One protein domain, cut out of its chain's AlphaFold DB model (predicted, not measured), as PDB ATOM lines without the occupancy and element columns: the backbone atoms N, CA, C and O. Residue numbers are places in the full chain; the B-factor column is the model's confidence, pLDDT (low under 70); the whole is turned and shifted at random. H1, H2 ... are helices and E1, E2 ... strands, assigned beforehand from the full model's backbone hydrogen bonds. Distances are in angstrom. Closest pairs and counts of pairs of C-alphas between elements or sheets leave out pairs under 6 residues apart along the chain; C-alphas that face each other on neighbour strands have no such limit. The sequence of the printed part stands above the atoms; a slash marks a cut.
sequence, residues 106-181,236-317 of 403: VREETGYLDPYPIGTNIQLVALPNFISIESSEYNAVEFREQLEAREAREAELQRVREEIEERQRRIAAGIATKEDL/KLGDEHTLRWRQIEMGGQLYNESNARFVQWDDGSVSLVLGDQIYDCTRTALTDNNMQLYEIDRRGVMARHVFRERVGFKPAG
ATOM      1  N   VAL A 106      59.396 -11.151 103.750       56.56
ATOM      2  CA  VAL A 106      60.871 -11.110 103.742       56.56
ATOM      3  C   VAL A 106      61.417 -10.133 102.703       56.56
ATOM      4  O   VAL A 106      62.460  -9.513 102.924       56.56
ATOM      5  N   ARG A 107      60.740  -9.993 101.556       44.00
ATOM      6  CA  ARG A 107      61.182  -9.107 100.474       44.00
ATOM      7  C   ARG A 107      60.019  -8.628  99.612       44.00
ATOM      8  O   ARG A 107      59.390  -9.412  98.906       44.00
ATOM      9  N   GLU A 108      59.814  -7.317  99.609       46.75
ATOM     10  CA  GLU A 108      58.986  -6.628  98.624       46.75
ATOM     11  C   GLU A 108      59.870  -6.039  97.518       46.75
ATOM     12  O   GLU A 108      60.663  -5.130  97.760       46.75
ATOM     13  N   GLU A 109      59.743  -6.550  96.290       45.84
ATOM     14  CA  GLU A 109      60.429  -5.993  95.117       45.84
ATOM     15  C   GLU A 109      59.557  -4.964  94.379       45.84
ATOM     16  O   GLU A 109      59.330  -5.069  93.175       45.84
ATOM     17  N   THR A 110      59.101  -3.918  95.078       42.03
ATOM     18  CA  THR A 110      58.542  -2.700  94.450       42.03
ATOM     19  C   THR A 110      59.652  -1.836  93.844       42.03
ATOM     20  O   THR A 110      59.835  -0.667  94.188       42.03
ATOM     21  N   GLY A 111      60.443  -2.434  92.956       46.34
ATOM     22  CA  GLY A 111      61.417  -1.720  92.146       46.34
ATOM     23  C   GLY A 111      60.713  -1.013  90.995       46.34
ATOM     24  O   GLY A 111      60.161  -1.677  90.120       46.34
ATOM     25  N   TYR A 112      60.775   0.321  90.959       50.03
ATOM     26  CA  TYR A 112      60.478   1.063  89.734       50.03
ATOM     27  C   TYR A 112      61.393   0.546  88.622       50.03
ATOM     28  O   TYR A 112      62.619   0.628  88.736       50.03
ATOM     29  N   LEU A 113      60.807  -0.014  87.564       52.50
ATOM     30  CA  LEU A 113      61.591  -0.616  86.491       52.50
ATOM     31  C   LEU A 113      62.171   0.494  85.608       52.50
ATOM     32  O   LEU A 113      61.432   1.230  84.951       52.50
ATOM     33  N   ASP A 114      63.498   0.601  85.611       45.66
ATOM     34  CA  ASP A 114      64.284   1.479  84.740       45.66
ATOM     35  C   ASP A 114      63.974   1.124  83.266       45.66
ATOM     36  O   ASP A 114      64.030  -0.061  82.920       45.66
ATOM     37  N   PRO A 115      63.578   2.072  82.386       48.97
ATOM     38  CA  PRO A 115      63.018   1.743  81.067       48.97
ATOM     39  C   PRO A 115      63.917   0.904  80.143       48.97
ATOM     40  O   PRO A 115      63.398   0.241  79.247       48.97
ATOM     41  N   TYR A 116      65.235   0.886  80.360       50.41
ATOM     42  CA  TYR A 116      66.167  -0.087  79.779       50.41
ATOM     43  C   TYR A 116      67.330  -0.345  80.757       50.41
ATOM     44  O   TYR A 116      67.756   0.597  81.418       50.41
ATOM     45  N   PRO A 117      67.944  -1.548  80.782       51.88
ATOM     46  CA  PRO A 117      67.674  -2.723  79.952       51.88
ATOM     47  C   PRO A 117      66.867  -3.813  80.681       51.88
ATOM     48  O   PRO A 117      66.790  -3.846  81.905       51.88
ATOM     49  N   ILE A 118      66.370  -4.800  79.923       56.59
ATOM     50  CA  ILE A 118      65.881  -6.064  80.498       56.59
ATOM     51  C   ILE A 118      67.011  -6.697  81.330       56.59
ATOM     52  O   ILE A 118      68.052  -7.058  80.772       56.59
ATOM     53  N   GLY A 119      66.804  -6.813  82.645       58.66
ATOM     54  CA  GLY A 119      67.788  -7.351  83.586       58.66
ATOM     55  C   GLY A 119      68.104  -8.836  83.375       58.66
ATOM     56  O   GLY A 119      67.422  -9.546  82.636       58.66
ATOM     57  N   THR A 120      69.127  -9.340  84.071       62.88
ATOM     58  CA  THR A 120      69.602 -10.735  83.952       62.88
ATOM     59  C   THR A 120      68.603 -11.799  84.415       62.88
ATOM     60  O   THR A 120      68.818 -12.980  84.165       62.88
ATOM     61  N   ASN A 121      67.520 -11.405  85.086       73.12
ATOM     62  CA  ASN A 121      66.550 -12.308  85.703       73.12
ATOM     63  C   ASN A 121      65.308 -12.497  84.811       73.12
ATOM     64  O   ASN A 121      64.184 -12.257  85.248       73.12
ATOM     65  N   ILE A 122      65.495 -12.909  83.549       79.69
ATOM     66  CA  ILE A 122      64.371 -13.148  82.630       79.69
ATOM     67  C   ILE A 122      63.735 -14.511  82.932       79.69
ATOM     68  O   ILE A 122      64.351 -15.559  82.731       79.69
ATOM     69  N   GLN A 123      62.481 -14.506  83.389       83.50
ATOM     70  CA  GLN A 123      61.703 -15.717  83.671       83.50
ATOM     71  C   GLN A 123      60.703 -15.999  82.544       83.50
ATOM     72  O   GLN A 123      60.106 -15.075  81.993       83.50
ATOM     73  N   LEU A 124      60.482 -17.277  82.216       87.00
ATOM     74  CA  LEU A 124      59.412 -17.672  81.302       87.00
ATOM     75  C   LEU A 124      58.114 -17.862  82.086       87.00
ATOM     76  O   LEU A 124      58.003 -18.786  82.890       87.00
ATOM     77  N   VAL A 125      57.118 -17.024  81.815       88.50
ATOM     78  CA  VAL A 125      55.812 -17.070  82.480       88.50
ATOM     79  C   VAL A 125      54.765 -17.668  81.541       88.50
ATOM     80  O   VAL A 125      54.545 -17.171  80.440       88.50
ATOM     81  N   ALA A 126      54.101 -18.735  81.982       87.88
ATOM     82  CA  ALA A 126      52.966 -19.344  81.300       87.88
ATOM     83  C   ALA A 126      51.659 -18.842  81.930       87.88
ATOM     84  O   ALA A 126      51.200 -19.377  82.942       87.88
ATOM     85  N   LEU A 127      51.069 -17.808  81.325       88.81
ATOM     86  CA  LEU A 127      49.799 -17.242  81.781       88.81
ATOM     87  C   LEU A 127      48.659 -18.270  81.625       88.81
ATOM     88  O   LEU A 127      48.455 -18.787  80.521       88.81
ATOM     89  N   PRO A 128      47.906 -18.587  82.696       87.69
ATOM     90  CA  PRO A 128      46.722 -19.429  82.600       87.69
ATOM     91  C   PRO A 128      45.575 -18.669  81.922       87.69
ATOM     92  O   PRO A 128      45.546 -17.443  81.917       87.69
ATOM     93  N   ASN A 129      44.576 -19.391  81.403       83.50
ATOM     94  CA  ASN A 129      43.467 -18.794  80.643       83.50
ATOM     95  C   ASN A 129      42.677 -17.694  81.381       83.50
ATOM     96  O   ASN A 129      42.067 -16.868  80.707       83.50
ATOM     97  N   PHE A 130      42.707 -17.684  82.718       85.00
ATOM     98  CA  PHE A 130      42.007 -16.715  83.562       85.00
ATOM     99  C   PHE A 130      42.798 -15.431  83.873       85.00
ATOM    100  O   PHE A 130      42.181 -14.475  84.330       85.00
ATOM    101  N   ILE A 131      44.108 -15.369  83.585       89.81
ATOM    102  CA  ILE A 131      44.914 -14.138  83.704       89.81
ATOM    103  C   ILE A 131      45.148 -13.560  82.305       89.81
ATOM    104  O   ILE A 131      45.598 -14.257  81.393       89.81
ATOM    105  N   SER A 132      44.860 -12.271  82.136       88.88
ATOM    106  CA  SER A 132      45.157 -11.513  80.913       88.88
ATOM    107  C   SER A 132      46.397 -10.632  81.102       88.88
ATOM    108  O   SER A 132      46.793 -10.342  82.227       88.88
ATOM    109  N   ILE A 133      47.006 -10.183  80.003       89.94
ATOM    110  CA  ILE A 133      48.061  -9.162  80.015       89.94
ATOM    111  C   ILE A 133      47.806  -8.156  78.894       89.94
ATOM    112  O   ILE A 133      47.508  -8.547  77.765       89.94
ATOM    113  N   GLU A 134      47.923  -6.873  79.214       89.81
ATOM    114  CA  GLU A 134      47.892  -5.782  78.244       89.81
ATOM    115  C   GLU A 134      49.330  -5.362  77.923       89.81
ATOM    116  O   GLU A 134      50.128  -5.074  78.814       89.81
ATOM    117  N   SER A 135      49.687  -5.392  76.636       86.88
ATOM    118  CA  SER A 135      51.021  -5.010  76.153       86.88
ATOM    119  C   SER A 135      51.160  -3.504  75.925       86.88
ATOM    120  O   SER A 135      52.270  -2.978  75.986       86.88
ATOM    121  N   SER A 136      50.048  -2.816  75.671       88.06
ATOM    122  CA  SER A 136      49.950  -1.359  75.648       88.06
ATOM    123  C   SER A 136      50.098  -0.764  77.047       88.06
ATOM    124  O   SER A 136      49.824  -1.422  78.049       88.06
ATOM    125  N   GLU A 137      50.493   0.502  77.098       90.12
ATOM    126  CA  GLU A 137      50.480   1.291  78.324       90.12
ATOM    127  C   GLU A 137      49.037   1.511  78.821       90.12
ATOM    128  O   GLU A 137      48.117   1.710  78.025       90.12
ATOM    129  N   TYR A 138      48.818   1.472  80.137       91.31
ATOM    130  CA  TYR A 138      47.498   1.637  80.741       91.31
ATOM    131  C   TYR A 138      47.051   3.109  80.770       91.31
ATOM    132  O   TYR A 138      47.445   3.888  81.644       91.31
ATOM    133  N   ASN A 139      46.156   3.470  79.847       90.31
ATOM    134  CA  ASN A 139      45.475   4.761  79.827       90.31
ATOM    135  C   ASN A 139      44.151   4.709  80.619       90.31
ATOM    136  O   ASN A 139      43.196   4.030  80.239       90.31
ATOM    137  N   ALA A 140      44.066   5.488  81.702       88.81
ATOM    138  CA  ALA A 140      42.888   5.545  82.570       88.81
ATOM    139  C   ALA A 140      41.647   6.215  81.937       88.81
ATOM    140  O   ALA A 140      40.555   6.080  82.489       88.81
ATOM    141  N   VAL A 141      41.791   6.942  80.820       90.38
ATOM    142  CA  VAL A 141      40.656   7.505  80.063       90.38
ATOM    143  C   VAL A 141      40.054   6.428  79.163       90.38
ATOM    144  O   VAL A 141      38.895   6.066  79.339       90.38
ATOM    145  N   GLU A 142      40.871   5.832  78.291       88.44
ATOM    146  CA  GLU A 142      40.453   4.738  77.403       88.44
ATOM    147  C   GLU A 142      39.890   3.544  78.184       88.44
ATOM    148  O   GLU A 142      38.909   2.941  77.757       88.44
ATOM    149  N   PHE A 143      40.456   3.214  79.353       88.31
ATOM    150  CA  PHE A 143      39.921   2.142  80.193       88.31
ATOM    151  C   PHE A 143      38.514   2.449  80.733       88.31
ATOM    152  O   PHE A 143      37.691   1.539  80.816       88.31
ATOM    153  N   ARG A 144      38.196   3.712  81.055       87.56
ATOM    154  CA  ARG A 144      36.837   4.105  81.474       87.56
ATOM    155  C   ARG A 144      35.852   4.026  80.318       87.56
ATOM    156  O   ARG A 144      34.800   3.425  80.479       87.56
ATOM    157  N   GLU A 145      36.222   4.538  79.146       90.88
ATOM    158  CA  GLU A 145      35.388   4.437  77.940       90.88
ATOM    159  C   GLU A 145      35.124   2.968  77.557       90.88
ATOM    160  O   GLU A 145      34.007   2.606  77.188       90.88
ATOM    161  N   GLN A 146      36.122   2.087  77.708       86.44
ATOM    162  CA  GLN A 146      35.969   0.641  77.509       86.44
ATOM    163  C   GLN A 146      35.094  -0.029  78.579       86.44
ATOM    164  O   GLN A 146      34.330  -0.938  78.244       86.44
ATOM    165  N   LEU A 147      35.183   0.405  79.841       88.06
ATOM    166  CA  LEU A 147      34.351  -0.089  80.939       88.06
ATOM    167  C   LEU A 147      32.883   0.311  80.736       88.06
ATOM    168  O   LEU A 147      32.026  -0.567  80.683       88.06
ATOM    169  N   GLU A 148      32.609   1.597  80.506       89.19
ATOM    170  CA  GLU A 148      31.270   2.121  80.198       89.19
ATOM    171  C   GLU A 148      30.677   1.436  78.952       89.19
ATOM    172  O   GLU A 148      29.511   1.035  78.944       89.19
ATOM    173  N   ALA A 149      31.489   1.205  77.912       87.06
ATOM    174  CA  ALA A 149      31.068   0.470  76.719       87.06
ATOM    175  C   ALA A 149      30.823  -1.032  76.962       87.06
ATOM    176  O   ALA A 149      30.058  -1.642  76.209       87.06
ATOM    177  N   ARG A 150      31.443  -1.651  77.979       84.06
ATOM    178  CA  ARG A 150      31.115  -3.023  78.400       84.06
ATOM    179  C   ARG A 150      29.831  -3.044  79.220       84.06
ATOM    180  O   ARG A 150      28.932  -3.805  78.878       84.06
ATOM    181  N   GLU A 151      29.715  -2.192  80.231       87.38
ATOM    182  CA  GLU A 151      28.528  -2.086  81.087       87.38
ATOM    183  C   GLU A 151      27.268  -1.781  80.261       87.38
ATOM    184  O   GLU A 151      26.230  -2.409  80.460       87.38
ATOM    185  N   ALA A 152      27.368  -0.916  79.244       88.25
ATOM    186  CA  ALA A 152      26.278  -0.656  78.305       88.25
ATOM    187  C   ALA A 152      25.853  -1.904  77.503       88.25
ATOM    188  O   ALA A 152      24.657  -2.124  77.308       88.25
ATOM    189  N   ARG A 153      26.805  -2.745  77.066       83.94
ATOM    190  CA  ARG A 153      26.523  -4.011  76.357       83.94
ATOM    191  C   ARG A 153      25.946  -5.075  77.284       83.94
ATOM    192  O   ARG A 153      25.060  -5.816  76.872       83.94
ATOM    193  N   GLU A 154      26.431  -5.158  78.518       82.31
ATOM    194  CA  GLU A 154      25.908  -6.076  79.534       82.31
ATOM    195  C   GLU A 154      24.479  -5.679  79.944       82.31
ATOM    196  O   GLU A 154      23.608  -6.544  80.022       82.31
ATOM    197  N   ALA A 155      24.189  -4.380  80.069       87.62
ATOM    198  CA  ALA A 155      22.840  -3.863  80.302       87.62
ATOM    199  C   ALA A 155      21.900  -4.043  79.092       87.62
ATOM    200  O   ALA A 155      20.712  -4.316  79.273       87.62
ATOM    201  N   GLU A 156      22.396  -3.920  77.853       85.69
ATOM    202  CA  GLU A 156      21.627  -4.271  76.650       85.69
ATOM    203  C   GLU A 156      21.303  -5.773  76.629       85.69
ATOM    204  O   GLU A 156      20.141  -6.149  76.472       85.69
ATOM    205  N   LEU A 157      22.298  -6.630  76.879       82.44
ATOM    206  CA  LEU A 157      22.117  -8.079  76.972       82.44
ATOM    207  C   LEU A 157      21.133  -8.481  78.071       82.44
ATOM    208  O   LEU A 157      20.284  -9.339  77.825       82.44
ATOM    209  N   GLN A 158      21.197  -7.852  79.245       83.06
ATOM    210  CA  GLN A 158      20.238  -8.094  80.321       83.06
ATOM    211  C   GLN A 158      18.811  -7.738  79.883       83.06
ATOM    212  O   GLN A 158      17.915  -8.560  80.048       83.06
ATOM    213  N   ARG A 159      18.592  -6.578  79.249       87.38
ATOM    214  CA  ARG A 159      17.259  -6.183  78.754       87.38
ATOM    215  C   ARG A 159      16.699  -7.153  77.718       87.38
ATOM    216  O   ARG A 159      15.521  -7.486  77.779       87.38
ATOM    217  N   VAL A 160      17.517  -7.612  76.768       83.00
ATOM    218  CA  VAL A 160      17.044  -8.571  75.753       83.00
ATOM    219  C   VAL A 160      16.829  -9.959  76.372       83.00
ATOM    220  O   VAL A 160      15.902 -10.666  75.982       83.00
ATOM    221  N   ARG A 161      17.613 -10.342  77.387       77.50
ATOM    222  CA  ARG A 161      17.353 -11.545  78.187       77.50
ATOM    223  C   ARG A 161      16.028 -11.444  78.951       77.50
ATOM    224  O   ARG A 161      15.254 -12.392  78.919       77.50
ATOM    225  N   GLU A 162      15.734 -10.304  79.568       85.69
ATOM    226  CA  GLU A 162      14.452 -10.037  80.233       85.69
ATOM    227  C   GLU A 162      13.277 -10.052  79.228       85.69
ATOM    228  O   GLU A 162      12.245 -10.654  79.526       85.69
ATOM    229  N   GLU A 163      13.452  -9.508  78.010       85.06
ATOM    230  CA  GLU A 163      12.486  -9.601  76.892       85.06
ATOM    231  C   GLU A 163      12.206 -11.073  76.508       85.06
ATOM    232  O   GLU A 163      11.050 -11.453  76.307       85.06
ATOM    233  N   ILE A 164      13.237 -11.930  76.460       78.50
ATOM    234  CA  ILE A 164      13.089 -13.379  76.218       78.50
ATOM    235  C   ILE A 164      12.378 -14.070  77.385       78.50
ATOM    236  O   ILE A 164      11.426 -14.814  77.159       78.50
ATOM    237  N   GLU A 165      12.817 -13.844  78.624       81.25
ATOM    238  CA  GLU A 165      12.263 -14.514  79.805       81.25
ATOM    239  C   GLU A 165      10.810 -14.077  80.071       81.25
ATOM    240  O   GLU A 165      10.004 -14.870  80.559       81.25
ATOM    241  N   GLU A 166      10.423 -12.837  79.746       84.44
ATOM    242  CA  GLU A 166       9.014 -12.413  79.751       84.44
ATOM    243  C   GLU A 166       8.220 -13.073  78.619       84.44
ATOM    244  O   GLU A 166       7.139 -13.609  78.866       84.44
ATOM    245  N   ARG A 167       8.758 -13.108  77.395       78.38
ATOM    246  CA  ARG A 167       8.118 -13.792  76.264       78.38
ATOM    247  C   ARG A 167       7.872 -15.273  76.558       78.38
ATOM    248  O   ARG A 167       6.759 -15.746  76.347       78.38
ATOM    249  N   GLN A 168       8.854 -15.983  77.111       77.88
ATOM    250  CA  GLN A 168       8.719 -17.380  77.538       77.88
ATOM    251  C   GLN A 168       7.629 -17.542  78.608       77.88
ATOM    252  O   GLN A 168       6.781 -18.424  78.482       77.88
ATOM    253  N   ARG A 169       7.566 -16.648  79.608       82.44
ATOM    254  CA  ARG A 169       6.470 -16.628  80.596       82.44
ATOM    255  C   ARG A 169       5.101 -16.382  79.950       82.44
ATOM    256  O   ARG A 169       4.131 -17.029  80.332       82.44
ATOM    257  N   ARG A 170       5.003 -15.493  78.955       81.25
ATOM    258  CA  ARG A 170       3.752 -15.209  78.223       81.25
ATOM    259  C   ARG A 170       3.306 -16.376  77.332       81.25
ATOM    260  O   ARG A 170       2.102 -16.610  77.226       81.25
ATOM    261  N   ILE A 171       4.251 -17.130  76.761       78.69
ATOM    262  CA  ILE A 171       3.996 -18.385  76.036       78.69
ATOM    263  C   ILE A 171       3.498 -19.466  77.004       78.69
ATOM    264  O   ILE A 171       2.405 -19.995  76.808       78.69
ATOM    265  N   ALA A 172       4.221 -19.716  78.100       77.81
ATOM    266  CA  ALA A 172       3.842 -20.699  79.120       77.81
ATOM    267  C   ALA A 172       2.484 -20.396  79.789       77.81
ATOM    268  O   ALA A 172       1.745 -21.315  80.137       77.81
ATOM    269  N   ALA A 173       2.117 -19.118  79.930       84.00
ATOM    270  CA  ALA A 173       0.816 -18.692  80.449       84.00
ATOM    271  C   ALA A 173      -0.348 -18.822  79.440       84.00
ATOM    272  O   ALA A 173      -1.488 -18.518  79.790       84.00
ATOM    273  N   GLY A 174      -0.090 -19.209  78.185       79.12
ATOM    274  CA  GLY A 174      -1.112 -19.297  77.135       79.12
ATOM    275  C   GLY A 174      -1.633 -17.943  76.626       79.12
ATOM    276  O   GLY A 174      -2.598 -17.910  75.867       79.12
ATOM    277  N   ILE A 175      -0.995 -16.827  77.001       77.31
ATOM    278  CA  ILE A 175      -1.338 -15.452  76.573       77.31
ATOM    279  C   ILE A 175      -0.359 -14.977  75.477       77.31
ATOM    280  O   ILE A 175       0.044 -13.809  75.392       77.31
ATOM    281  N   ALA A 176       0.063 -15.926  74.641       71.44
ATOM    282  CA  ALA A 176       0.952 -15.702  73.516       71.44
ATOM    283  C   ALA A 176       0.207 -14.987  72.382       71.44
ATOM    284  O   ALA A 176      -0.863 -15.417  71.949       71.44
ATOM    285  N   THR A 177       0.783 -13.909  71.858       72.19
ATOM    286  CA  THR A 177       0.341 -13.348  70.580       72.19
ATOM    287  C   THR A 177       0.923 -14.158  69.424       72.19
ATOM    288  O   THR A 177       1.870 -14.934  69.578       72.19
ATOM    289  N   LYS A 178       0.405 -13.923  68.217       63.62
ATOM    290  CA  LYS A 178       0.937 -14.542  66.997       63.62
ATOM    291  C   LYS A 178       2.393 -14.140  66.702       63.62
ATOM    292  O   LYS A 178       3.068 -14.847  65.963       63.62
ATOM    293  N   GLU A 179       2.896 -13.047  67.281       64.88
ATOM    294  CA  GLU A 179       4.314 -12.675  67.179       64.88
ATOM    295  C   GLU A 179       5.192 -13.490  68.142       64.88
ATOM    296  O   GLU A 179       6.288 -13.906  67.756       64.88
ATOM    297  N   ASP A 180       4.682 -13.783  69.347       61.38
ATOM    298  CA  ASP A 180       5.381 -14.558  70.380       61.38
ATOM    299  C   ASP A 180       5.582 -16.026  69.971       61.38
ATOM    300  O   ASP A 180       6.649 -16.578  70.222       61.38
ATOM    301  N   LEU A 181       4.606 -16.644  69.298       60.62
ATOM    302  CA  LEU A 181       4.702 -18.041  68.838       60.62
ATOM    303  C   LEU A 181       5.600 -18.204  67.596       60.62
ATOM    304  O   LEU A 181       6.289 -19.208  67.437       60.62
ATOM    305  N   LYS A 236      37.760 -16.207  80.614       74.19
ATOM    306  CA  LYS A 236      38.266 -14.865  80.917       74.19
ATOM    307  C   LYS A 236      37.532 -14.331  82.153       74.19
ATOM    308  O   LYS A 236      36.304 -14.327  82.163       74.19
ATOM    309  N   LEU A 237      38.277 -13.894  83.167       81.38
ATOM    310  CA  LEU A 237      37.736 -13.189  84.334       81.38
ATOM    311  C   LEU A 237      37.708 -11.664  84.104       81.38
ATOM    312  O   LEU A 237      38.108 -11.180  83.043       81.38
ATOM    313  N   GLY A 238      37.190 -10.913  85.081       81.69
ATOM    314  CA  GLY A 238      37.077  -9.451  85.020       81.69
ATOM    315  C   GLY A 238      38.425  -8.716  85.001       81.69
ATOM    316  O   GLY A 238      39.493  -9.323  85.064       81.69
ATOM    317  N   ASP A 239      38.382  -7.383  84.942       85.88
ATOM    318  CA  ASP A 239      39.585  -6.547  84.777       85.88
ATOM    319  C   ASP A 239      40.593  -6.673  85.930       85.88
ATOM    320  O   ASP A 239      41.792  -6.516  85.703       85.88
ATOM    321  N   GLU A 240      40.125  -7.047  87.129       88.50
ATOM    322  CA  GLU A 240      40.943  -7.444  88.293       88.50
ATOM    323  C   GLU A 240      42.029  -8.481  87.948       88.50
ATOM    324  O   GLU A 240      43.065  -8.545  88.599       88.50
ATOM    325  N   HIS A 241      41.807  -9.293  86.909       90.56
ATOM    326  CA  HIS A 241      42.669 -10.407  86.500       90.56
ATOM    327  C   HIS A 241      43.569 -10.052  85.310       90.56
ATOM    328  O   HIS A 241      44.070 -10.938  84.613       90.56
ATOM    329  N   THR A 242      43.760  -8.755  85.043       90.88
ATOM    330  CA  THR A 242      44.576  -8.262  83.925       90.88
ATOM    331  C   THR A 242      45.851  -7.579  84.409       90.88
ATOM    332  O   THR A 242      45.813  -6.553  85.086       90.88
ATOM    333  N   LEU A 243      46.995  -8.142  84.020       91.62
ATOM    334  CA  LEU A 243      48.322  -7.565  84.221       91.62
ATOM    335  C   LEU A 243      48.481  -6.312  83.350       91.62
ATOM    336  O   LEU A 243      48.278  -6.371  82.134       91.62
ATOM    337  N   ARG A 244      48.840  -5.191  83.980       91.50
ATOM    338  CA  ARG A 244      48.920  -3.852  83.379       91.50
ATOM    339  C   ARG A 244      50.172  -3.112  83.844       91.50
ATOM    340  O   ARG A 244      50.697  -3.365  84.931       91.50
ATOM    341  N   TRP A 245      50.623  -2.166  83.030       92.06
ATOM    342  CA  TRP A 245      51.748  -1.283  83.332       92.06
ATOM    343  C   TRP A 245      51.482   0.125  82.787       92.06
ATOM    344  O   TRP A 245      50.719   0.282  81.834       92.06
ATOM    345  N   ARG A 246      52.093   1.148  83.387       90.44
ATOM    346  CA  ARG A 246      52.089   2.532  82.884       90.44
ATOM    347  C   ARG A 246      53.434   3.206  83.113       90.44
ATOM    348  O   ARG A 246      54.185   2.770  83.988       90.44
ATOM    349  N   GLN A 247      53.710   4.291  82.400       89.38
ATOM    350  CA  GLN A 247      54.762   5.225  82.780       89.38
ATOM    351  C   GLN A 247      54.184   6.351  83.634       89.38
ATOM    352  O   GLN A 247      53.100   6.878  83.387       89.38
ATOM    353  N   ILE A 248      54.925   6.706  84.678       88.56
ATOM    354  CA  ILE A 248      54.674   7.892  85.488       88.56
ATOM    355  C   ILE A 248      55.901   8.795  85.420       88.56
ATOM    356  O   ILE A 248      57.038   8.337  85.546       88.56
ATOM    357  N   GLU A 249      55.674  10.090  85.220       88.94
ATOM    358  CA  GLU A 249      56.725  11.094  85.335       88.94
ATOM    359  C   GLU A 249      56.773  11.592  86.784       88.94
ATOM    360  O   GLU A 249      55.833  12.219  87.273       88.94
ATOM    361  N   MET A 250      57.870  11.308  87.483       86.56
ATOM    362  CA  MET A 250      58.122  11.773  88.848       86.56
ATOM    363  C   MET A 250      59.404  12.606  88.849       86.56
ATOM    364  O   MET A 250      60.491  12.104  88.574       86.56
ATOM    365  N   GLY A 251      59.282  13.904  89.138       83.44
ATOM    366  CA  GLY A 251      60.432  14.814  89.235       83.44
ATOM    367  C   GLY A 251      61.204  15.048  87.927       83.44
ATOM    368  O   GLY A 251      62.369  15.431  87.989       83.44
ATOM    369  N   GLY A 252      60.586  14.820  86.762       84.88
ATOM    370  CA  GLY A 252      61.242  14.917  85.450       84.88
ATOM    371  C   GLY A 252      61.928  13.630  84.977       84.88
ATOM    372  O   GLY A 252      62.582  13.640  83.936       84.88
ATOM    373  N   GLN A 253      61.791  12.529  85.723       83.75
ATOM    374  CA  GLN A 253      62.243  11.196  85.332       83.75
ATOM    375  C   GLN A 253      61.032  10.289  85.074       83.75
ATOM    376  O   GLN A 253      60.061  10.300  85.835       83.75
ATOM    377  N   LEU A 254      61.099   9.490  84.004       84.06
ATOM    378  CA  LEU A 254      60.102   8.465  83.693       84.06
ATOM    379  C   LEU A 254      60.411   7.175  84.458       84.06
ATOM    380  O   LEU A 254      61.540   6.679  84.417       84.06
ATOM    381  N   TYR A 255      59.387   6.618  85.100       85.50
ATOM    382  CA  TYR A 255      59.425   5.334  85.795       85.50
ATOM    383  C   TYR A 255      58.274   4.448  85.321       85.50
ATOM    384  O   TYR A 255      57.163   4.936  85.123       85.50
ATOM    385  N   ASN A 256      58.518   3.145  85.175       85.06
ATOM    386  CA  ASN A 256      57.449   2.185  84.898       85.06
ATOM    387  C   ASN A 256      56.840   1.677  86.217       85.06
ATOM    388  O   ASN A 256      57.564   1.244  87.118       85.06
ATOM    389  N   GLU A 257      55.513   1.694  86.299       88.31
ATOM    390  CA  GLU A 257      54.692   1.173  87.397       88.31
ATOM    391  C   GLU A 257      53.826   0.017  86.871       88.31
ATOM    392  O   GLU A 257      53.375   0.054  85.726       88.31
ATOM    393  N   SER A 258      53.560  -1.004  87.690       89.75
ATOM    394  CA  SER A 258      52.659  -2.114  87.348       89.75
ATOM    395  C   SER A 258      51.685  -2.402  88.487       89.75
ATOM    396  O   SER A 258      52.008  -2.192  89.654       89.75
ATOM    397  N   ASN A 259      50.498  -2.918  88.153       91.50
ATOM    398  CA  ASN A 259      49.509  -3.378  89.135       91.50
ATOM    399  C   ASN A 259      49.846  -4.748  89.762       91.50
ATOM    400  O   ASN A 259      49.078  -5.251  90.586       91.50
ATOM    401  N   ALA A 260      50.963  -5.354  89.353       91.25
ATOM    402  CA  ALA A 260      51.394  -6.682  89.748       91.25
ATOM    403  C   ALA A 260      52.765  -6.646  90.438       91.25
ATOM    404  O   ALA A 260      53.701  -6.020  89.940       91.25
ATOM    405  N   ARG A 261      52.907  -7.378  91.546       88.88
ATOM    406  CA  ARG A 261      54.180  -7.578  92.256       88.88
ATOM    407  C   ARG A 261      54.410  -9.057  92.551       88.88
ATOM    408  O   ARG A 261      53.471  -9.788  92.868       88.88
ATOM    409  N   PHE A 262      55.664  -9.494  92.477       89.06
ATOM    410  CA  PHE A 262      56.071 -10.789  93.018       89.06
ATOM    411  C   PHE A 262      56.468 -10.608  94.483       89.06
ATOM    412  O   PHE A 262      57.295  -9.759  94.811       89.06
ATOM    413  N   VAL A 263      55.869 -11.413  95.354       90.19
ATOM    414  CA  VAL A 263      56.169 -11.491  96.784       90.19
ATOM    415  C   VAL A 263      56.923 -12.787  97.042       90.19
ATOM    416  O   VAL A 263      56.470 -13.846  96.608       90.19
ATOM    417  N   GLN A 264      58.050 -12.708  97.752       91.56
ATOM    418  CA  GLN A 264      58.718 -13.877  98.323       91.56
ATOM    419  C   GLN A 264      58.461 -13.921  99.832       91.56
ATOM    420  O   GLN A 264      58.745 -12.952 100.542       91.56
ATOM    421  N   TRP A 265      57.934 -15.052 100.292       90.00
ATOM    422  CA  TRP A 265      57.604 -15.315 101.691       90.00
ATOM    423  C   TRP A 265      58.786 -15.958 102.439       90.00
ATOM    424  O   TRP A 265      59.796 -16.337 101.836       90.00
ATOM    425  N   ASP A 266      58.670 -16.070 103.762       92.31
ATOM    426  CA  ASP A 266      59.670 -16.667 104.657       92.31
ATOM    427  C   ASP A 266      59.829 -18.186 104.498       92.31
ATOM    428  O   ASP A 266      60.942 -18.695 104.637       92.31
ATOM    429  N   ASP A 267      58.775 -18.899 104.093       89.31
ATOM    430  CA  ASP A 267      58.851 -20.308 103.672       89.31
ATOM    431  C   ASP A 267      59.627 -20.518 102.348       89.31
ATOM    432  O   ASP A 267      59.893 -21.650 101.934       89.31
ATOM    433  N   GLY A 268      60.014 -19.430 101.672       87.00
ATOM    434  CA  GLY A 268      60.705 -19.433 100.385       87.00
ATOM    435  C   GLY A 268      59.788 -19.628  99.174       87.00
ATOM    436  O   GLY A 268      60.282 -19.624  98.039       87.00
ATOM    437  N   SER A 269      58.476 -19.763  99.379       89.31
ATOM    438  CA  SER A 269      57.489 -19.729  98.305       89.31
ATOM    439  C   SER A 269      57.400 -18.329  97.687       89.31
ATOM    440  O   SER A 269      57.903 -17.331  98.216       89.31
ATOM    441  N   VAL A 270      56.792 -18.257  96.503       90.75
ATOM    442  CA  VAL A 270      56.584 -16.997  95.786       90.75
ATOM    443  C   VAL A 270      55.137 -16.921  95.333       90.75
ATOM    444  O   VAL A 270      54.623 -17.870  94.737       90.75
ATOM    445  N   SER A 271      54.519 -15.767  95.553       92.06
ATOM    446  CA  SER A 271      53.183 -15.445  95.058       92.06
ATOM    447  C   SER A 271      53.226 -14.241  94.121       92.06
ATOM    448  O   SER A 271      54.015 -13.314  94.301       92.06
ATOM    449  N   LEU A 272      52.354 -14.243  93.121       92.44
ATOM    450  CA  LEU A 272      52.007 -13.071  92.330       92.44
ATOM    451  C   LEU A 272      50.820 -12.388  93.014       92.44
ATOM    452  O   LEU A 272      49.754 -12.990  93.140       92.44
ATOM    453  N   VAL A 273      50.996 -11.139  93.432       92.06
ATOM    454  CA  VAL A 273      49.918 -10.289  93.950       92.06
ATOM    455  C   VAL A 273      49.524  -9.306  92.852       92.06
ATOM    456  O   VAL A 273      50.377  -8.586  92.331       92.06
ATOM    457  N   LEU A 274      48.243  -9.300  92.492       91.81
ATOM    458  CA  LEU A 274      47.648  -8.510  91.415       91.81
ATOM    459  C   LEU A 274      46.463  -7.726  91.988       91.81
ATOM    460  O   LEU A 274      45.362  -8.260  92.123       91.81
ATOM    461  N   GLY A 275      46.714  -6.479  92.397       87.00
ATOM    462  CA  GLY A 275      45.807  -5.762  93.297       87.00
ATOM    463  C   GLY A 275      45.514  -6.596  94.553       87.00
ATOM    464  O   GLY A 275      46.440  -7.044  95.228       87.00
ATOM    465  N   ASP A 276      44.232  -6.854  94.807       87.50
ATOM    466  CA  ASP A 276      43.754  -7.647  95.948       87.50
ATOM    467  C   ASP A 276      43.823  -9.174  95.704       87.50
ATOM    468  O   ASP A 276      43.606  -9.963  96.625       87.50
ATOM    469  N   GLN A 277      44.113  -9.621  94.474       90.06
ATOM    470  CA  GLN A 277      44.103 -11.039  94.095       90.06
ATOM    471  C   GLN A 277      45.493 -11.679  94.247       90.06
ATOM    472  O   GLN A 277      46.483 -11.176  93.713       90.06
ATOM    473  N   ILE A 278      45.572 -12.827  94.931       92.00
ATOM    474  CA  ILE A 278      46.836 -13.545  95.200       92.00
ATOM    475  C   ILE A 278      46.890 -14.872  94.427       92.00
ATOM    476  O   ILE A 278      45.943 -15.662  94.454       92.00
ATOM    477  N   TYR A 279      48.016 -15.159  93.777       92.94
ATOM    478  CA  TYR A 279      48.275 -16.414  93.067       92.94
ATOM    479  C   TYR A 279      49.582 -17.042  93.529       92.94
ATOM    480  O   TYR A 279      50.585 -16.347  93.648       92.94
ATOM    481  N   ASP A 280      49.615 -18.359  93.687       92.94
ATOM    482  CA  ASP A 280      50.859 -19.080  93.952       92.94
ATOM    483  C   ASP A 280      51.627 -19.288  92.643       92.94
ATOM    484  O   ASP A 280      51.058 -19.739  91.639       92.94
ATOM    485  N   CYS A 281      52.934 -19.032  92.668       92.69
ATOM    486  CA  CYS A 281      53.830 -19.263  91.541       92.69
ATOM    487  C   CYS A 281      54.361 -20.701  91.567       92.69
ATOM    488  O   CYS A 281      55.280 -21.029  92.321       92.69
ATOM    489  N   THR A 282      53.847 -21.574  90.701       91.25
ATOM    490  CA  THR A 282      54.396 -22.924  90.528       91.25
ATOM    491  C   THR A 282      55.566 -22.893  89.545       91.25
ATOM    492  O   THR A 282      55.395 -22.674  88.345       91.25
ATOM    493  N   ARG A 283      56.789 -23.112  90.040       90.44
ATOM    494  CA  ARG A 283      57.982 -23.214  89.187       90.44
ATOM    495  C   ARG A 283      58.148 -24.642  88.680       90.44
ATOM    496  O   ARG A 283      58.203 -25.584  89.463       90.44
ATOM    497  N   THR A 284      58.227 -24.813  87.365       90.69
ATOM    498  CA  THR A 284      58.520 -26.093  86.708       90.69
ATOM    499  C   THR A 284      59.879 -25.999  86.026       90.69
ATOM    500  O   THR A 284      60.050 -25.179  85.123       90.69
ATOM    501  N   ALA A 285      60.841 -26.831  86.427       88.75
ATOM    502  CA  ALA A 285      62.118 -26.935  85.725       88.75
ATOM    503  C   ALA A 285      61.896 -27.430  84.284       88.75
ATOM    504  O   ALA A 285      61.139 -28.373  84.048       88.75
ATOM    505  N   LEU A 286      62.550 -26.787  83.321       85.81
ATOM    506  CA  LEU A 286      62.524 -27.171  81.915       85.81
ATOM    507  C   LEU A 286      63.687 -28.125  81.642       85.81
ATOM    508  O   LEU A 286      64.845 -27.715  81.635       85.81
ATOM    509  N   THR A 287      63.373 -29.395  81.384       78.44
ATOM    510  CA  THR A 287      64.364 -30.408  80.981       78.44
ATOM    511  C   THR A 287      65.011 -30.077  79.628       78.44
ATOM    512  O   THR A 287      66.163 -30.430  79.382       78.44
ATOM    513  N   ASP A 288      64.279 -29.370  78.759       70.69
ATOM    514  CA  ASP A 288      64.684 -29.066  77.388       70.69
ATOM    515  C   ASP A 288      65.313 -27.667  77.265       70.69
ATOM    516  O   ASP A 288      64.618 -26.650  77.219       70.69
ATOM    517  N   ASN A 289      66.635 -27.614  77.063       65.69
ATOM    518  CA  ASN A 289      67.412 -26.383  76.806       65.69
ATOM    519  C   ASN A 289      67.063 -25.655  75.477       65.69
ATOM    520  O   ASN A 289      67.734 -24.696  75.080       65.69
ATOM    521  N   ASN A 290      66.031 -26.120  74.770       72.81
ATOM    522  CA  ASN A 290      65.564 -25.597  73.484       72.81
ATOM    523  C   ASN A 290      64.661 -24.358  73.639       72.81
ATOM    524  O   ASN A 290      64.397 -23.661  72.663       72.81
ATOM    525  N   MET A 291      64.184 -24.078  74.854       81.62
ATOM    526  CA  MET A 291      63.323 -22.935  75.148       81.62
ATOM    527  C   MET A 291      64.170 -21.657  75.288       81.62
ATOM    528  O   MET A 291      64.778 -21.409  76.331       81.62
ATOM    529  N   GLN A 292      64.251 -20.850  74.229       85.38
ATOM    530  CA  GLN A 292      65.160 -19.699  74.151       85.38
ATOM    531  C   GLN A 292      64.427 -18.428  73.712       85.38
ATOM    532  O   GLN A 292      63.564 -18.464  72.836       85.38
ATOM    533  N   LEU A 293      64.787 -17.291  74.312       85.31
ATOM    534  CA  LEU A 293      64.363 -15.970  73.857       85.31
ATOM    535  C   LEU A 293      65.241 -15.551  72.679       85.31
ATOM    536  O   LEU A 293      66.446 -15.352  72.851       85.31
ATOM    537  N   TYR A 294      64.632 -15.379  71.509       84.94
ATOM    538  CA  TYR A 294      65.297 -14.855  70.319       84.94
ATOM    539  C   TYR A 294      64.949 -13.384  70.103       84.94
ATOM    540  O   TYR A 294      63.785 -12.996  70.150       84.94
ATOM    541  N   GLU A 295      65.967 -12.578  69.825       82.62
ATOM    542  CA  GLU A 295      65.837 -11.189  69.398       82.62
ATOM    543  C   GLU A 295      66.100 -11.115  67.890       82.62
ATOM    544  O   GLU A 295      67.085 -11.668  67.392       82.62
ATOM    545  N   ILE A 296      65.189 -10.475  67.152       84.38
ATOM    546  CA  ILE A 296      65.266 -10.323  65.696       84.38
ATOM    547  C   ILE A 296      65.635  -8.870  65.398       84.38
ATOM    548  O   ILE A 296      64.794  -7.979  65.500       84.38
ATOM    549  N   ASP A 297      66.889  -8.639  65.017       82.56
ATOM    550  CA  ASP A 297      67.375  -7.342  64.535       82.56
ATOM    551  C   ASP A 297      67.604  -7.389  63.012       82.56
ATOM    552  O   ASP A 297      67.678  -8.450  62.391       82.56
ATOM    553  N   ARG A 298      67.798  -6.220  62.394       80.12
ATOM    554  CA  ARG A 298      68.166  -6.036  60.979       80.12
ATOM    555  C   ARG A 298      69.429  -6.804  60.558       80.12
ATOM    556  O   ARG A 298      69.697  -6.909  59.364       80.12
ATOM    557  N   ARG A 299      70.224  -7.293  61.517       80.44
ATOM    558  CA  ARG A 299      71.447  -8.086  61.309       80.44
ATOM    559  C   ARG A 299      71.230  -9.603  61.355       80.44
ATOM    560  O   ARG A 299      72.128 -10.331  60.941       80.44
ATOM    561  N   GLY A 300      70.085 -10.081  61.846       83.25
ATOM    562  CA  GLY A 300      69.782 -11.506  62.001       83.25
ATOM    563  C   GLY A 300      69.035 -11.836  63.296       83.25
ATOM    564  O   GLY A 300      68.651 -10.952  64.062       83.25
ATOM    565  N   VAL A 301      68.842 -13.134  63.533       88.00
ATOM    566  CA  VAL A 301      68.196 -13.673  64.740       88.00
ATOM    567  C   VAL A 301      69.269 -14.111  65.734       88.00
ATOM    568  O   VAL A 301      70.106 -14.949  65.398       88.00
ATOM    569  N   MET A 302      69.238 -13.574  66.951       84.06
ATOM    570  CA  MET A 302      70.206 -13.870  68.012       84.06
ATOM    571  C   MET A 302      69.503 -14.446  69.245       84.06
ATOM    572  O   MET A 302      68.481 -13.924  69.681       84.06
ATOM    573  N   ALA A 303      70.055 -15.507  69.839       82.00
ATOM    574  CA  ALA A 303      69.586 -16.006  71.133       82.00
ATOM    575  C   ALA A 303      70.043 -15.053  72.251       82.00
ATOM    576  O   ALA A 303      71.243 -14.872  72.457       82.00
ATOM    577  N   ARG A 304      69.091 -14.449  72.970       83.19
ATOM    578  CA  ARG A 304      69.340 -13.500  74.069       83.19
ATOM    579  C   ARG A 304      69.354 -14.176  75.441       83.19
ATOM    580  O   ARG A 304      70.105 -13.756  76.315       83.19
ATOM    581  N   HIS A 305      68.529 -15.205  75.645       83.88
ATOM    582  CA  HIS A 305      68.418 -15.916  76.923       83.88
ATOM    583  C   HIS A 305      67.980 -17.372  76.714       83.88
ATOM    584  O   HIS A 305      67.164 -17.649  75.837       83.88
ATOM    585  N   VAL A 306      68.471 -18.295  77.545       84.50
ATOM    586  CA  VAL A 306      67.998 -19.693  77.608       84.50
ATOM    587  C   VAL A 306      67.150 -19.852  78.865       84.50
ATOM    588  O   VAL A 306      67.606 -19.511  79.957       84.50
ATOM    589  N   PHE A 307      65.914 -20.330  78.741       86.12
ATOM    590  CA  PHE A 307      65.027 -20.524  79.887       86.12
ATOM    591  C   PHE A 307      65.269 -21.889  80.538       86.12
ATOM    592  O   PHE A 307      65.277 -22.912  79.861       86.12
ATOM    593  N   ARG A 308      65.448 -21.896  81.865       86.94
ATOM    594  CA  ARG A 308      65.629 -23.115  82.684       86.94
ATOM    595  C   ARG A 308      64.392 -23.500  83.489       86.94
ATOM    596  O   ARG A 308      64.270 -24.638  83.923       86.94
ATOM    597  N   GLU A 309      63.487 -22.553  83.704       88.19
ATOM    598  CA  GLU A 309      62.280 -22.711  84.509       88.19
ATOM    599  C   GLU A 309      61.112 -22.036  83.790       88.19
ATOM    600  O   GLU A 309      61.282 -20.995  83.149       88.19
ATOM    601  N   ARG A 310      59.924 -22.626  83.922       89.38
ATOM    602  CA  ARG A 310      58.642 -22.041  83.535       89.38
ATOM    603  C   ARG A 310      57.820 -21.796  84.792       89.38
ATOM    604  O   ARG A 310      57.549 -22.738  85.534       89.38
ATOM    605  N   VAL A 311      57.391 -20.560  85.005       90.38
ATOM    606  CA  VAL A 311      56.455 -20.191  86.071       90.38
ATOM    607  C   VAL A 311      55.028 -20.375  85.562       90.38
ATOM    608  O   VAL A 311      54.703 -19.926  84.464       90.38
ATOM    609  N   GLY A 312      54.180 -21.043  86.338       91.94
ATOM    610  CA  GLY A 312      52.726 -21.047  86.178       91.94
ATOM    611  C   GLY A 312      52.041 -20.424  87.396       91.94
ATOM    612  O   GLY A 312      52.655 -20.280  88.451       91.94
ATOM    613  N   PHE A 313      50.761 -20.076  87.255       92.12
ATOM    614  CA  PHE A 313      49.961 -19.479  88.329       92.12
ATOM    615  C   PHE A 313      48.726 -20.323  88.653       92.12
ATOM    616  O   PHE A 313      48.042 -20.811  87.750       92.12
ATOM    617  N   LYS A 314      48.417 -20.447  89.946       90.88
ATOM    618  CA  LYS A 314      47.153 -20.985  90.484       90.88
ATOM    619  C   LYS A 314      46.606 -20.017  91.544       90.88
ATOM    620  O   LYS A 314      47.420 -19.384  92.209       90.88
ATOM    621  N   PRO A 315      45.283 -19.877  91.742       91.81
ATOM    622  CA  PRO A 315      44.760 -19.105  92.870       91.81
ATOM    623  C   PRO A 315      45.282 -19.667  94.200       91.81
ATOM    624  O   PRO A 315      45.356 -20.888  94.353       91.81
ATOM    625  N   ALA A 316      45.612 -18.789  95.152       85.69
ATOM    626  CA  ALA A 316      46.186 -19.132  96.462       85.69
ATOM    627  C   ALA A 316      45.198 -19.812  97.453       85.69
ATOM    628  O   ALA A 316      45.087 -19.429  98.614       85.69
ATOM    629  N   GLY A 317      44.422 -20.799  96.990       84.25
ATOM    630  CA  GLY A 317      43.495 -21.597  97.805       84.25
ATOM    631  C   GLY A 317      42.004 -21.256  97.654       84.25
ATOM    632  O   GLY A 317      41.616 -20.289  97.004       84.25
TER     633      GLY A 317
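Overview. This is residues 106 to 181 and 236 to 317 of the 403 residues of the protein "Predicted protein" of Monosiga brevicollis (UniProt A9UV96). Look for a head made of strands and, reaching far from it, one long helix, H1, whose residues 148 to 163 stick out free, with the short H2 at its far end. The head is a strongly twisted five-stranded sheet, curled like part of a barrel, from which two hairpin arms, E2 with E3 and E7 with E8, run out in different directions. You have 158 printed residues with two named helices and nine named strands, in the order E1, H1, H2, then E2 to E9; the class is mixed, helices and strands. The large sheet is mixed too, in the order E1, E9, E6, E5, E4. The whole is extended, with a radius of gyration of the C-alphas of 23.6 A and spans of 71 by 45 by 43 A.

Along the chain. Begin at Val 106; residues 106 to 123 hold no named element, and then comes E1, residues 124 to 126, with C-alpha 124 at (59.412, -17.672, 81.302). Find C-alpha 140 at (42.888, 5.545, 82.570); from there H1 runs 47.2 A to residue 172, and H2 is residues 178 to 181. After the cut read E2, residues 245 to 250, E3, 253 to 258, E4, 260 to 264, and E5, 270 to 274. E6, residues 277 to 285, is 25.4 A long. E7 is residues 292 to 297, E8 is 300 to 306, and E9, 309 to 315, runs 19.7 A to C-alpha 315 at (44.760, -19.105, 92.870).

Arrangement. Start in the large sheet, where E4, E5 and E6 form a meander, each strand the antiparallel neighbour of the one before; look at N 261 and O 273, 2.9 A, and N 272 and O 279, 2.8 A. E9 is antiparallel to E6, with N 282 and O 312 at 2.9 A, and parallel to the edge strand E1, with N 126 and O 311 at 2.8 A. Residues 107 to 108 pair antiparallel with residues 263 to 264 of E4. In the hairpin of E2 and E3 find N 248 and O 255, 2.9 A; E3 runs on into E4 at 75 degrees. In the hairpin of E7 and E8 find N 295 and O 302, 2.9 A; E8 runs on into E9 at 65 degrees. H1 is not on the large sheet, with 0 pairs of C-alphas within 10 A. With residues 167 to 171 alone it only just touches H2, with 3 pairs of C-alphas within 8 A, the closest those of Arg 167 and Asp 180, 6.5 A. In H1, 27 of 29 O i to N i+4 pairs are within hydrogen-bond range; H2 is too short for such a pair.

Size, cuts and confidence. The two C-alphas farthest apart, those of Gly 174 and Arg 299, are 75.1 A apart. Residues 182 to 235 are cut out, and C-alphas 181 and 236 are 35.8 A apart across the cut. The link from E1 to H1, 13 residues, is long. Mean pLDDT of the printed part is 82.0; it is under 70 at residues 106 to 120, 178 to 181 and 289.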